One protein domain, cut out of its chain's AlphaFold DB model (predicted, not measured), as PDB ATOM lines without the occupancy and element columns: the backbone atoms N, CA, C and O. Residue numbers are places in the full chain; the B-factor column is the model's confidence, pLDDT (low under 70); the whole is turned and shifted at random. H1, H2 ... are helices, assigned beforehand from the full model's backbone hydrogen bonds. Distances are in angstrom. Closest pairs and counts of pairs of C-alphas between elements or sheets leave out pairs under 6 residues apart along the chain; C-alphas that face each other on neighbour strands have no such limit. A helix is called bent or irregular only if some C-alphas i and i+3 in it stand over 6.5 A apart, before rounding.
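AT A GLANCE: This is residues 2 to 95 of the 169 residues of an uncharacterized protein of Lentisphaeria bacterium (UniProt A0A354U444). A helical hairpin, H2 and H3, splayed at a steep tilt, has H4 packed on H3 through only a part of its length, so that the centres of H2, H3 and H4 make a triangle. The short H1 lies across the end where H2 begins, H3 ends and H4 begins, and the long link of residues 57 to 70 passes that same end. The printed part has 94 residues with four named helices, in the order H1, H2, H3, H4, and no named strand; the class is all helix. It is compact, with a radius of gyration of the C-alphas of 13.5 A, and its C-alphas span 40 by 28 by 27 A.

IN THESE COORDINATES: H1 is residues 7 to 12, from C-alpha 7 at (-18.593, 38.951, -45.516), and is 8.6 A long. H2, residues 19 to 36, is the longest helix by residues and measures 24.5 A. H2 has a kink of 50 degrees near residue 26 and is irregular, but only just: C-alphas 25 and 28 are 6.8 A apart. H3, residues 41 to 56, begins at C-alpha 41 at (-15.252, 50.743, -23.561) and measures 22.3 A. H4, residues 71 to 84, measures 20.0 A and ends at C-alpha 84 at (-21.899, 34.082, -18.868).

HOW THE PARTS SIT: H1 is close to H2 but not clearly touching: the closest C-alphas, those of Leu 7 and Phe 22, are 7.6 A apart. The lines of H1 and H2 are about perpendicular, at 75 degrees. H2 and H3 touch as a helical hairpin, their closest C-alphas, those of Leu 34 and Thr 44, being 6.1 A apart. They run opposite ways at a steep tilt of 45 degrees. H4 touches H3 with residues 78 to 83 alone; the closest C-alphas, those of Phe 51 and Thr 82, are 5.8 A apart. H3 and H4 run opposite ways at a steep tilt of 58 degrees. H2 and H4 are apart, as are H1 and H3; H1 and H4 are only just apart, with their closest C-alphas at 8.1 A. Residues 17 to 18 pair antiparallel with residues 61 to 62, a stretch too short to be a named strand. In H1, H3 and H4 every O i to N i+4 pair is within hydrogen-bond range; in H2, 12 of 14 are.

THE WHOLE: The C-alphas farthest apart, those of Glu 2 and Pro 87, are 44.8 A apart. The printed part has no cut. The link from H1 to H2 is short, that from H2 to H3 is tight, and that from H3 to H4, of 14 residues, is long. The mean pLDDT of the printed part is 89.9; residue 2 and residues 88 to 90 are under 70.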
ATOM      1  N   GLU A   2      -9.875  43.042 -57.041       52.56
ATOM      2  CA  GLU A   2     -11.309  42.858 -56.825       52.56
ATOM      3  C   GLU A   2     -11.551  42.925 -55.314       52.56
ATOM      4  O   GLU A   2     -10.820  42.294 -54.549       52.56
ATOM      5  N   ASN A   3     -12.505  43.747 -54.875       70.06
ATOM      6  CA  ASN A   3     -12.938  43.701 -53.483       70.06
ATOM      7  C   ASN A   3     -13.645  42.359 -53.257       70.06
ATOM      8  O   ASN A   3     -14.457  41.976 -54.107       70.06
ATOM      9  N   PRO A   4     -13.360  41.647 -52.155       81.69
ATOM     10  CA  PRO A   4     -14.054  40.404 -51.853       81.69
ATOM     11  C   PRO A   4     -15.560  40.673 -51.689       81.69
ATOM     12  O   PRO A   4     -15.933  41.769 -51.254       81.69
ATOM     13  N   PRO A   5     -16.429  39.700 -52.029       89.69
ATOM     14  CA  PRO A   5     -17.858  39.800 -51.756       89.69
ATOM     15  C   PRO A   5     -18.135  40.128 -50.281       89.69
ATOM     16  O   PRO A   5     -17.277  39.880 -49.426       89.69
ATOM     17  N   PRO A   6     -19.332  40.645 -49.954       93.69
ATOM     18  CA  PRO A   6     -19.722  40.910 -48.575       93.69
ATOM     19  C   PRO A   6     -19.473  39.710 -47.664       93.69
ATOM     20  O   PRO A   6     -19.710  38.558 -48.033       93.69
ATOM     21  N   LEU A   7     -19.036  39.985 -46.439       92.94
ATOM     22  CA  LEU A   7     -18.593  38.951 -45.516       92.94
ATOM     23  C   LEU A   7     -19.699  37.930 -45.200       92.94
ATOM     24  O   LEU A   7     -19.426  36.734 -45.120       92.94
ATOM     25  N   LEU A   8     -20.954  38.378 -45.077       92.75
ATOM     26  CA  LEU A   8     -22.090  37.473 -44.856       92.75
ATOM     27  C   LEU A   8     -22.270  36.458 -45.989       92.75
ATOM     28  O   LEU A   8     -22.585  35.304 -45.719       92.75
ATOM     29  N   GLU A   9     -22.047  36.862 -47.238       93.00
ATOM     30  CA  GLU A   9     -22.149  35.965 -48.392       93.00
ATOM     31  C   GLU A   9     -21.063  34.887 -48.339       93.00
ATOM     32  O   GLU A   9     -21.354  33.698 -48.458       93.00
ATOM     33  N   ARG A  10     -19.826  35.297 -48.051       93.75
ATOM     34  CA  ARG A  10     -18.667  34.400 -47.948       93.75
ATOM     35  C   ARG A  10     -18.806  33.398 -46.804       93.75
ATOM     36  O   ARG A  10     -18.588  32.203 -46.995       93.75
ATOM     37  N   LEU A  11     -19.244  33.859 -45.629       92.75
ATOM     38  CA  LEU A  11     -19.512  32.986 -44.482       92.75
ATOM     39  C   LEU A  11     -20.574  31.935 -44.816       92.75
ATOM     40  O   LEU A  11     -20.403  30.762 -44.496       92.75
ATOM     41  N   ARG A  12     -21.655  32.327 -45.495       88.31
ATOM     42  CA  ARG A  12     -22.719  31.398 -45.910       88.31
ATOM     43  C   ARG A  12     -22.256  30.394 -46.959       88.31
ATOM     44  O   ARG A  12     -22.695  29.249 -46.923       88.31
ATOM     45  N   ALA A  13     -21.355  30.801 -47.850       90.56
ATOM     46  CA  ALA A  13     -20.718  29.916 -48.821       90.56
ATOM     47  C   ALA A  13     -19.718  28.929 -48.181       90.56
ATOM     48  O   ALA A  13     -19.199  28.054 -48.874       90.56
ATOM     49  N   GLY A  14     -19.454  29.042 -46.873       90.81
ATOM     50  CA  GLY A  14     -18.479  28.209 -46.167       90.81
ATOM     51  C   GLY A  14     -17.033  28.583 -46.495       90.81
ATOM     52  O   GLY A  14     -16.129  27.769 -46.308       90.81
ATOM     53  N   GLU A  15     -16.796  29.797 -46.998       94.06
ATOM     54  CA  GLU A  15     -15.442  30.274 -47.245       94.06
ATOM     55  C   GLU A  15     -14.695  30.483 -45.920       94.06
ATOM     56  O   GLU A  15     -15.263  31.024 -44.966       94.06
ATOM     57  N   PRO A  16     -13.403  30.113 -45.843       94.69
ATOM     58  CA  PRO A  16     -12.561  30.494 -44.721       94.69
ATOM     59  C   PRO A  16     -12.393  32.013 -44.661       94.69
ATOM     60  O   PRO A  16     -11.878  32.637 -45.591       94.69
ATOM     61  N   VAL A  17     -12.797  32.602 -43.539       94.81
ATOM     62  CA  VAL A  17     -12.670  34.039 -43.281       94.81
ATOM     63  C   VAL A  17     -11.563  34.281 -42.257       94.81
ATOM     64  O   VAL A  17     -11.658  33.756 -41.145       94.81
ATOM     65  N   PRO A  18     -10.546  35.101 -42.577       95.56
ATOM     66  CA  PRO A  18      -9.513  35.487 -41.622       95.56
ATOM     67  C   PRO A  18     -10.079  36.213 -40.399       95.56
ATOM     68  O   PRO A  18     -10.954  37.073 -40.513       95.56
ATOM     69  N   ARG A  19      -9.511  35.939 -39.223       94.69
ATOM     70  CA  ARG A  19      -9.902  36.559 -37.950       94.69
ATOM     71  C   ARG A  19      -9.880  38.082 -38.002       94.69
ATOM     72  O   ARG A  19     -10.812  38.714 -37.515       94.69
ATOM     73  N   ALA A  20      -8.851  38.664 -38.614       93.38
ATOM     74  CA  ALA A  20      -8.729  40.113 -38.753       93.38
ATOM     75  C   ALA A  20      -9.912  40.725 -39.522       93.38
ATOM     76  O   ALA A  20     -10.523  41.675 -39.041       93.38
ATOM     77  N   GLU A  21     -10.280  40.134 -40.664       94.25
ATOM     78  CA  GLU A  21     -11.401  40.603 -41.487       94.25
ATOM     79  C   GLU A  21     -12.738  40.442 -40.753       94.25
ATOM     80  O   GLU A  21     -13.561  41.357 -40.718       94.25
ATOM     81  N   PHE A  22     -12.946  39.289 -40.113       94.75
ATOM     82  CA  PHE A  22     -14.145  39.055 -39.320       94.75
ATOM     83  C   PHE A  22     -14.295  40.109 -38.222       94.75
ATOM     84  O   PHE A  22     -15.363  40.693 -38.066       94.75
ATOM     85  N   LEU A  23     -13.229  40.392 -37.471       93.94
ATOM     86  CA  LEU A  23     -13.282  41.378 -36.398       93.94
ATOM     87  C   LEU A  23     -13.453  42.801 -36.929       93.94
ATOM     88  O   LEU A  23     -14.206  43.559 -36.325       93.94
ATOM     89  N   GLU A  24     -12.841  43.161 -38.053       93.62
ATOM     90  CA  GLU A  24     -13.039  44.473 -38.681       93.62
ATOM     91  C   GLU A  24     -14.521  44.734 -38.992       93.62
ATOM     92  O   GLU A  24     -15.046  45.810 -38.703       93.62
ATOM     93  N   ILE A  25     -15.221  43.721 -39.507       92.94
ATOM     94  CA  ILE A  25     -16.630  43.830 -39.893       92.94
ATOM     95  C   ILE A  25     -17.589  43.663 -38.702       92.94
ATOM     96  O   ILE A  25     -18.599  44.369 -38.621       92.94
ATOM     97  N   TYR A  26     -17.305  42.746 -37.771       93.19
ATOM     98  CA  TYR A  26     -18.220  42.410 -36.674       93.19
ATOM     99  C   TYR A  26     -18.043  43.295 -35.428       93.19
ATOM    100  O   TYR A  26     -19.026  43.600 -34.746       93.19
ATOM    101  N   SER A  27     -16.830  43.770 -35.130       92.88
ATOM    102  CA  SER A  27     -16.572  44.542 -33.901       92.88
ATOM    103  C   SER A  27     -17.413  45.819 -33.797       92.88
ATOM    104  O   SER A  27     -17.991  46.038 -32.736       92.88
ATOM    105  N   PRO A  28     -17.592  46.646 -34.850       91.75
ATOM    106  CA  PRO A  28     -18.341  47.898 -34.719       91.75
ATOM    107  C   PRO A  28     -19.807  47.728 -34.303       91.75
ATOM    108  O   PRO A  28     -20.358  48.604 -33.635       91.75
ATOM    109  N   PHE A  29     -20.479  46.644 -34.705       90.31
ATOM    110  CA  PHE A  29     -21.860  46.409 -34.268       90.31
ATOM    111  C   PHE A  29     -21.913  45.709 -32.907       90.31
ATOM    112  O   PHE A  29     -22.753  46.071 -32.086       90.31
ATOM    113  N   LEU A  30     -20.994  44.782 -32.618       93.81
ATOM    114  CA  LEU A  30     -20.902  44.149 -31.301       93.81
ATOM    115  C   LEU A  30     -20.587  45.185 -30.213       93.81
ATOM    116  O   LEU A  30     -21.240  45.190 -29.172       93.81
ATOM    117  N   SER A  31     -19.688  46.135 -30.484       94.12
ATOM    118  CA  SER A  31     -19.417  47.265 -29.593       94.12
ATOM    119  C   SER A  31     -20.662  48.101 -29.334       94.12
ATOM    120  O   SER A  31     -20.916  48.473 -28.195       94.12
ATOM    121  N   ARG A  32     -21.487  48.377 -30.354       92.94
ATOM    122  CA  ARG A  32     -22.748  49.113 -30.163       92.94
ATOM    123  C   ARG A  32     -23.710  48.368 -29.246       92.94
ATOM    124  O   ARG A  32     -24.308  49.006 -28.382       92.94
ATOM    125  N   ILE A  33     -23.837  47.051 -29.404       92.94
ATOM    126  CA  ILE A  33     -24.670  46.208 -28.535       92.94
ATOM    127  C   ILE A  33     -24.162  46.277 -27.092       92.94
ATOM    128  O   ILE A  33     -24.937  46.565 -26.186       92.94
ATOM    129  N   LEU A  34     -22.861  46.061 -26.884       92.69
ATOM    130  CA  LEU A  34     -22.247  46.037 -25.555       92.69
ATOM    131  C   LEU A  34     -22.329  47.407 -24.865       92.69
ATOM    132  O   LEU A  34     -22.808  47.514 -23.740       92.69
ATOM    133  N   LEU A  35     -21.978  48.486 -25.557       92.06
ATOM    134  CA  LEU A  35     -22.109  49.839 -25.012       92.06
ATOM    135  C   LEU A  35     -23.573  50.175 -24.674       92.06
ATOM    136  O   LEU A  35     -23.846  50.766 -23.632       92.06
ATOM    137  N   SER A  36     -24.528  49.749 -25.510       89.75
ATOM    138  CA  SER A  36     -25.965  49.958 -25.261       89.75
ATOM    139  C   SER A  36     -26.498  49.117 -24.096       89.75
ATOM    140  O   SER A  36     -27.427  49.540 -23.413       89.75
ATOM    141  N   ALA A  37     -25.892  47.957 -23.832       87.88
ATOM    142  CA  ALA A  37     -26.156  47.138 -22.650       87.88
ATOM    143  C   ALA A  37     -25.464  47.677 -21.376       87.88
ATOM    144  O   ALA A  37     -25.644  47.129 -20.288       87.88
ATOM    145  N   GLY A  38     -24.705  48.775 -21.481       88.69
ATOM    146  CA  GLY A  38     -24.087  49.462 -20.348       88.69
ATOM    147  C   GLY A  38     -22.671  48.999 -20.006       88.69
ATOM    148  O   GLY A  38     -22.158  49.384 -18.956       88.69
ATOM    149  N   TYR A  39     -22.027  48.206 -20.866       90.69
ATOM    150  CA  TYR A  39     -20.607  47.893 -20.720       90.69
ATOM    151  C   TYR A  39     -19.762  49.134 -21.039       90.69
ATOM    152  O   TYR A  39     -20.075  49.910 -21.943       90.69
ATOM    153  N   SER A  40     -18.673  49.335 -20.301       92.12
ATOM    154  CA  SER A  40     -17.683  50.367 -20.613       92.12
ATOM    155  C   SER A  40     -16.884  50.020 -21.876       92.12
ATOM    156  O   SER A  40     -16.900  48.885 -22.354       92.12
ATOM    157  N   ALA A  41     -16.134  50.986 -22.414       93.25
ATOM    158  CA  ALA A  41     -15.252  50.743 -23.561       93.25
ATOM    159  C   ALA A  41     -14.192  49.660 -23.266       93.25
ATOM    160  O   ALA A  41     -14.000  48.759 -24.074       93.25
ATOM    161  N   ALA A  42     -13.582  49.686 -22.076       92.81
ATOM    162  CA  ALA A  42     -12.582  48.695 -21.671       92.81
ATOM    163  C   ALA A  42     -13.178  47.283 -21.502       92.81
ATOM    164  O   ALA A  42     -12.578  46.287 -21.911       92.81
ATOM    165  N   GLU A  43     -14.385  47.183 -20.929       91.31
ATOM    166  CA  GLU A  43     -15.112  45.908 -20.851       91.31
ATOM    167  C   GLU A  43     -15.492  45.407 -22.247       91.31
ATOM    168  O   GLU A  43     -15.373  44.218 -22.519       91.31
ATOM    169  N   THR A  44     -15.895  46.310 -23.144       93.50
ATOM    170  CA  THR A  44     -16.238  45.983 -24.533       93.50
ATOM    171  C   THR A  44     -15.047  45.373 -25.268       93.50
ATOM    172  O   THR A  44     -15.193  44.312 -25.864       93.50
ATOM    173  N   GLU A  45     -13.863  45.983 -25.189       93.62
ATOM    174  CA  GLU A  45     -12.638  45.441 -25.799       93.62
ATOM    175  C   GLU A  45     -12.315  44.040 -25.265       93.62
ATOM    176  O   GLU A  45     -12.137  43.099 -26.039       93.62
ATOM    177  N   THR A  46     -12.358  43.874 -23.940       93.00
ATOM    178  CA  THR A  46     -12.122  42.577 -23.285       93.00
ATOM    179  C   THR A  46     -13.126  41.516 -23.755       93.00
ATOM    180  O   THR A  46     -12.761  40.383 -24.069       93.00
ATOM    181  N   LEU A  47     -14.407  41.878 -23.836       92.88
ATOM    182  CA  LEU A  47     -15.480  40.993 -24.283       92.88
ATOM    183  C   LEU A  47     -15.336  40.597 -25.751       92.88
ATOM    184  O   LEU A  47     -15.585  39.441 -26.087       92.88
ATOM    185  N   LEU A  48     -14.907  41.514 -26.618       94.06
ATOM    186  CA  LEU A  48     -14.647  41.215 -28.025       94.06
ATOM    187  C   LEU A  48     -13.479  40.240 -28.194       94.06
ATOM    188  O   LEU A  48     -13.548  39.358 -29.050       94.06
ATOM    189  N   GLU A  49     -12.438  40.337 -27.368       93.56
ATOM    190  CA  GLU A  49     -11.336  39.372 -27.376       93.56
ATOM    191  C   GLU A  49     -11.785  37.973 -26.941       93.56
ATOM    192  O   GLU A  49     -11.432  36.981 -27.588       93.56
ATOM    193  N   ILE A  50     -12.587  37.878 -25.873       93.44
ATOM    194  CA  ILE A  50     -13.150  36.600 -25.409       93.44
ATOM    195  C   ILE A  50     -14.099  36.028 -26.466       93.44
ATOM    196  O   ILE A  50     -13.985  34.855 -26.815       93.44
ATOM    197  N   PHE A  51     -14.974  36.857 -27.034       94.94
ATOM    198  CA  PHE A  51     -15.874  36.468 -28.116       94.94
ATOM    199  C   PHE A  51     -15.094  35.924 -29.315       94.94
ATOM    200  O   PHE A  51     -15.400  34.841 -29.809       94.94
ATOM    201  N   ALA A  52     -14.040  36.623 -29.745       94.44
ATOM    202  CA  ALA A  52     -13.177  36.175 -30.830       94.44
ATOM    203  C   ALA A  52     -12.550  34.810 -30.516       94.44
ATOM    204  O   ALA A  52     -12.592  33.909 -31.347       94.44
ATOM    205  N   ARG A  53     -12.019  34.614 -29.308       94.06
ATOM    206  CA  ARG A  53     -11.491  33.313 -28.875       94.06
ATOM    207  C   ARG A  53     -12.566  32.220 -28.886       94.06
ATOM    208  O   ARG A  53     -12.280  31.106 -29.306       94.06
ATOM    209  N   ASN A  54     -13.800  32.536 -28.507       94.06
ATOM    210  CA  ASN A  54     -14.911  31.584 -28.517       94.06
ATOM    211  C   ASN A  54     -15.406  31.235 -29.935       94.06
ATOM    212  O   ASN A  54     -15.888  30.123 -30.152       94.06
ATOM    213  N   VAL A  55     -15.277  32.147 -30.904       94.25
ATOM    214  CA  VAL A  55     -15.600  31.893 -32.321       94.25
ATOM    215  C   VAL A  55     -14.487  31.107 -33.023       94.25
ATOM    216  O   VAL A  55     -14.771  30.157 -33.751       94.25
ATOM    217  N   PHE A  56     -13.229  31.503 -32.818       94.69
ATOM    218  CA  PHE A  56     -12.083  31.036 -33.604       94.69
ATOM    219  C   PHE A  56     -11.303  29.888 -32.946       94.69
ATOM    220  O   PHE A  56     -10.665  29.097 -33.642       94.69
ATOM    221  N   GLY A  57     -11.350  29.763 -31.617       90.38
ATOM    222  CA  GLY A  57     -10.454  28.880 -30.875       90.38
ATOM    223  C   GLY A  57      -8.990  29.221 -31.165       90.38
ATOM    224  O   GLY A  57      -8.595  30.381 -31.083       90.38
ATOM    225  N   GLU A  58      -8.217  28.206 -31.551       90.94
ATOM    226  CA  GLU A  58      -6.808  28.327 -31.968       90.94
ATOM    227  C   GLU A  58      -6.643  28.634 -33.475       90.94
ATOM    228  O   GLU A  58      -5.524  28.707 -33.978       90.94
ATOM    229  N   SER A  59      -7.740  28.744 -34.234       93.31
ATOM    230  CA  SER A  59      -7.697  28.948 -35.687       93.31
ATOM    231  C   SER A  59      -7.585  30.427 -36.054       93.31
ATOM    232  O   SER A  59      -8.291  31.269 -35.509       93.31
ATOM    233  N   GLU A  60      -6.790  30.747 -37.076       93.75
ATOM    234  CA  GLU A  60      -6.747  32.095 -37.668       93.75
ATOM    235  C   GLU A  60      -7.895  32.358 -38.654       93.75
ATOM    236  O   GLU A  60      -8.134  33.500 -39.046       93.75
ATOM    237  N   CYS A  61      -8.629  31.313 -39.045       94.94
ATOM    238  CA  CYS A  61      -9.767  31.412 -39.950       94.94
ATOM    239  C   CYS A  61     -11.027  30.801 -39.337       94.94
ATOM    240  O   CYS A  61     -10.983  29.733 -38.720       94.94
ATOM    241  N   PHE A  62     -12.165  31.443 -39.581       94.56
ATOM    242  CA  PHE A  62     -13.484  30.927 -39.247       94.56
ATOM    243  C   PHE A  62     -14.158  30.378 -40.505       94.56
ATOM    244  O   PHE A  62     -14.210  31.048 -41.534       94.56
ATOM    245  N   VAL A  63     -14.670  29.152 -40.406       93.81
ATOM    246  CA  VAL A  63     -15.478  28.500 -41.441       93.81
ATOM    247  C   VAL A  63     -16.836  28.212 -40.827       93.81
ATOM    248  O   VAL A  63     -16.959  27.385 -39.919       93.81
ATOM    249  N   TYR A  64     -17.855  28.922 -41.293       92.75
ATOM    250  CA  TYR A  64     -19.210  28.720 -40.811       92.75
ATOM    251  C   TYR A  64     -19.811  27.432 -41.393       92.75
ATOM    252  O   TYR A  64     -19.649  27.135 -42.573       92.75
ATOM    253  N   SER A  65     -20.523  26.676 -40.552       89.69
ATOM    254  CA  SER A  65     -21.278  25.488 -40.959       89.69
ATOM    255  C   SER A  65     -22.762  25.683 -40.629       89.69
ATOM    256  O   SER A  65     -23.080  25.887 -39.451       89.69
ATOM    257  N   PRO A  66     -23.674  25.568 -41.616       85.75
ATOM    258  CA  PRO A  66     -25.122  25.647 -41.400       85.75
ATOM    259  C   PRO A  66     -25.683  24.601 -40.424       85.75
ATOM    260  O   PRO A  66     -26.769  24.780 -39.882       85.75
ATOM    261  N   GLU A  67     -24.946  23.520 -40.146       87.44
ATOM    262  CA  GLU A  67     -25.341  22.519 -39.143       87.44
ATOM    263  C   GLU A  67     -25.389  23.096 -37.716       87.44
ATOM    264  O   GLU A  67     -25.996  22.508 -36.824       87.44
ATOM    265  N   ARG A  68     -24.771  24.264 -37.487       85.56
ATOM    266  CA  ARG A  68     -24.721  24.954 -36.188       85.56
ATOM    267  C   ARG A  68     -25.931  25.860 -35.919       85.56
ATOM    268  O   ARG A  68     -25.911  26.615 -34.949       85.56
ATOM    269  N   GLY A  69     -26.976  25.788 -36.744       88.94
ATOM    270  CA  GLY A  69     -28.120  26.705 -36.722       88.94
ATOM    271  C   GLY A  69     -27.949  27.825 -37.742       88.94
ATOM    272  O   GLY A  69     -27.117  27.705 -38.629       88.94
ATOM    273  N   THR A  70     -28.731  28.904 -37.645       90.69
ATOM    274  CA  THR A  70     -28.518  30.096 -38.485       90.69
ATOM    275  C   THR A  70     -27.364  30.934 -37.933       90.69
ATOM    276  O   THR A  70     -27.135  30.972 -36.723       90.69
ATOM    277  N   LEU A  71     -26.648  31.650 -38.805       91.31
ATOM    278  CA  LEU A  71     -25.493  32.465 -38.425       91.31
ATOM    279  C   LEU A  71     -25.817  33.483 -37.314       91.31
ATOM    280  O   LEU A  71     -25.050  33.540 -36.351       91.31
ATOM    281  N   PRO A  72     -26.935  34.244 -37.363       93.00
ATOM    282  CA  PRO A  72     -27.304  35.120 -36.253       93.00
ATOM    283  C   PRO A  72     -27.489  34.371 -34.936       93.00
ATOM    284  O   PRO A  72     -27.004  34.825 -33.906       93.00
ATOM    285  N   VAL A  73     -28.182  33.233 -34.952       92.12
ATOM    286  CA  VAL A  73     -28.440  32.459 -33.731       92.12
ATOM    287  C   VAL A  73     -27.131  31.922 -33.162       92.12
ATOM    288  O   VAL A  73     -26.883  32.057 -31.967       92.12
ATOM    289  N   PHE A  74     -26.265  31.387 -34.019       93.19
ATOM    290  CA  PHE A  74     -24.944  30.900 -33.642       93.19
ATOM    291  C   PHE A  74     -24.092  31.996 -32.983       93.19
ATOM    292  O   PHE A  74     -23.559  31.797 -31.891       93.19
ATOM    293  N   LEU A  75     -23.996  33.178 -33.602       93.62
ATOM    294  CA  LEU A  75     -23.206  34.285 -33.056       93.62
ATOM    295  C   LEU A  75     -23.817  34.854 -31.773       93.62
ATOM    296  O   LEU A  75     -23.076  35.157 -30.838       93.62
ATOM    297  N   HIS A  76     -25.148  34.942 -31.689       93.75
ATOM    298  CA  HIS A  76     -25.830  35.366 -30.469       93.75
ATOM    299  C   HIS A  76     -25.530  34.411 -29.310       93.75
ATOM    300  O   HIS A  76     -25.190  34.849 -28.217       93.75
ATOM    301  N   GLN A  77     -25.587  33.099 -29.553       93.12
ATOM    302  CA  GLN A  77     -25.276  32.086 -28.543       93.12
ATOM    303  C   GLN A  77     -23.832  32.183 -28.051       93.12
ATOM    304  O   GLN A  77     -23.583  32.022 -26.855       93.12
ATOM    305  N   ILE A  78     -22.877  32.466 -28.941       93.69
ATOM    306  CA  ILE A  78     -21.482  32.684 -28.541       93.69
ATOM    307  C   ILE A  78     -21.341  33.969 -27.724       93.69
ATOM    308  O   ILE A  78     -20.626  33.971 -26.722       93.69
ATOM    309  N   LEU A  79     -22.037  35.042 -28.102       92.94
ATOM    310  CA  LEU A  79     -22.043  36.286 -27.334       92.94
ATOM    311  C   LEU A  79     -22.615  36.066 -25.926       92.94
ATOM    312  O   LEU A  79     -21.973  36.431 -24.948       92.94
ATOM    313  N   LEU A  80     -23.756  35.387 -25.803       91.12
ATOM    314  CA  LEU A  80     -24.360  35.057 -24.508       91.12
ATOM    315  C   LEU A  80     -23.456  34.153 -23.660       91.12
ATOM    316  O   LEU A  80     -23.310  34.383 -22.463       91.12
ATOM    317  N   ARG A  81     -22.795  33.163 -24.274       90.25
ATOM    318  CA  ARG A  81     -21.794  32.331 -23.586       90.25
ATOM    319  C   ARG A  81     -20.630  33.169 -23.068       90.25
ATOM    320  O   ARG A  81     -20.217  32.988 -21.932       90.25
ATOM    321  N   THR A  82     -20.142  34.094 -23.890       91.12
ATOM    322  CA  THR A  82     -19.045  35.006 -23.544       91.12
ATOM    323  C   THR A  82     -19.414  35.884 -22.346       91.12
ATOM    324  O   THR A  82     -18.595  36.093 -21.459       91.12
ATOM    325  N   LEU A  83     -20.663  36.350 -22.273       89.19
ATOM    326  CA  LEU A  83     -21.163  37.112 -21.127       89.19
ATOM    327  C   LEU A  83     -21.331  36.262 -19.864       89.19
ATOM    328  O   LEU A  83     -21.094  36.760 -18.769       89.19
ATOM    329  N   ALA A  84     -21.713  34.991 -20.001       85.75
ATOM    330  CA  ALA A  84     -21.899  34.082 -18.868       85.75
ATOM    331  C   ALA A  84     -20.586  33.707 -18.155       85.75
ATOM    332  O   ALA A  84     -20.619  33.262 -17.009       85.75
ATOM    333  N   GLU A  85     -19.435  33.887 -18.812       79.12
ATOM    334  CA  GLU A  85     -18.111  33.753 -18.185       79.12
ATOM    335  C   GLU A  85     -17.793  34.910 -17.221       79.12
ATOM    336  O   GLU A  85     -16.871  34.811 -16.408       79.12
ATOM    337  N   LEU A  86     -18.565  36.000 -17.278       76.44
ATOM    338  CA  LEU A  86     -18.448  37.147 -16.387       76.44
ATOM    339  C   LEU A  86     -19.522  37.115 -15.286       76.44
ATOM    340  O   LEU A  86     -20.552  36.452 -15.425       76.44
ATOM    341  N   PRO A  87     -19.325  37.850 -14.172       73.38
ATOM    342  CA  PRO A  87     -20.378  38.046 -13.185       73.38
ATOM    343  C   PRO A  87     -21.652  38.574 -13.861       73.38
ATOM    344  O   PRO A  87     -21.539  39.471 -14.701       73.38
ATOM    345  N   PRO A  88     -22.847  38.078 -13.491       66.75
ATOM    346  CA  PRO A  88     -24.091  38.462 -14.144       66.75
ATOM    347  C   PRO A  88     -24.272  39.981 -14.094       66.75
ATOM    348  O   PRO A  88     -24.360  40.593 -13.026       66.75
ATOM    349  N   ARG A  89     -24.291  40.584 -15.280       67.06
ATOM    350  CA  ARG A  89     -24.570  41.996 -15.553       67.06
ATOM    351  C   ARG A  89     -25.532  42.057 -16.735       67.06
ATOM    352  O   ARG A  89     -25.751  41.036 -17.377       67.06
ATOM    353  N   THR A  90     -26.134  43.228 -16.945       63.75
ATOM    354  CA  THR A  90     -27.208  43.519 -17.909       63.75
ATOM    355  C   THR A  90     -27.340  42.500 -19.041       63.75
ATOM    356  O   THR A  90     -26.423  42.319 -19.846       63.75
ATOM    357  N   GLU A  91     -28.505  41.859 -19.112       76.69
ATOM    358  CA  GLU A  91     -28.836  40.938 -20.193       76.69
ATOM    359  C   GLU A  91     -28.928  41.698 -21.522       76.69
ATOM    360  O   GLU A  91     -29.598  42.729 -21.625       76.69
ATOM    361  N   ILE A  92     -28.267  41.181 -22.562       86.25
ATOM    362  CA  ILE A  92     -28.541  41.614 -23.933       86.25
ATOM    363  C   ILE A  92     -29.917  41.064 -24.291       86.25
ATOM    364  O   ILE A  92     -30.090  39.851 -24.414       86.25
ATOM    365  N   SER A  93     -30.898  41.951 -24.452       87.75
ATOM    366  CA  SER A  93     -32.227  41.530 -24.878       87.75
ATOM    367  C   SER A  93     -32.194  41.000 -26.312       87.75
ATOM    368  O   SER A  93     -31.448  41.488 -27.168       87.75
ATOM    369  N   GLU A  94     -33.060  40.029 -26.596       88.62
ATOM    370  CA  GLU A  94     -33.247  39.511 -27.953       88.62
ATOM    371  C   GLU A  94     -33.633  40.630 -28.935       88.62
ATOM    372  O   GLU A  94     -33.157  40.660 -30.066       88.62
ATOM    373  N   GLU A  95     -34.415  41.614 -28.482       90.94
ATOM    374  CA  GLU A  95     -34.799  42.778 -29.285       90.94
ATOM    375  C   GLU A  95     -33.593  43.640 -29.695       90.94
ATOM    376  O   GLU A  95     -33.476  44.013 -30.867       90.94
TER     377      GLU A  95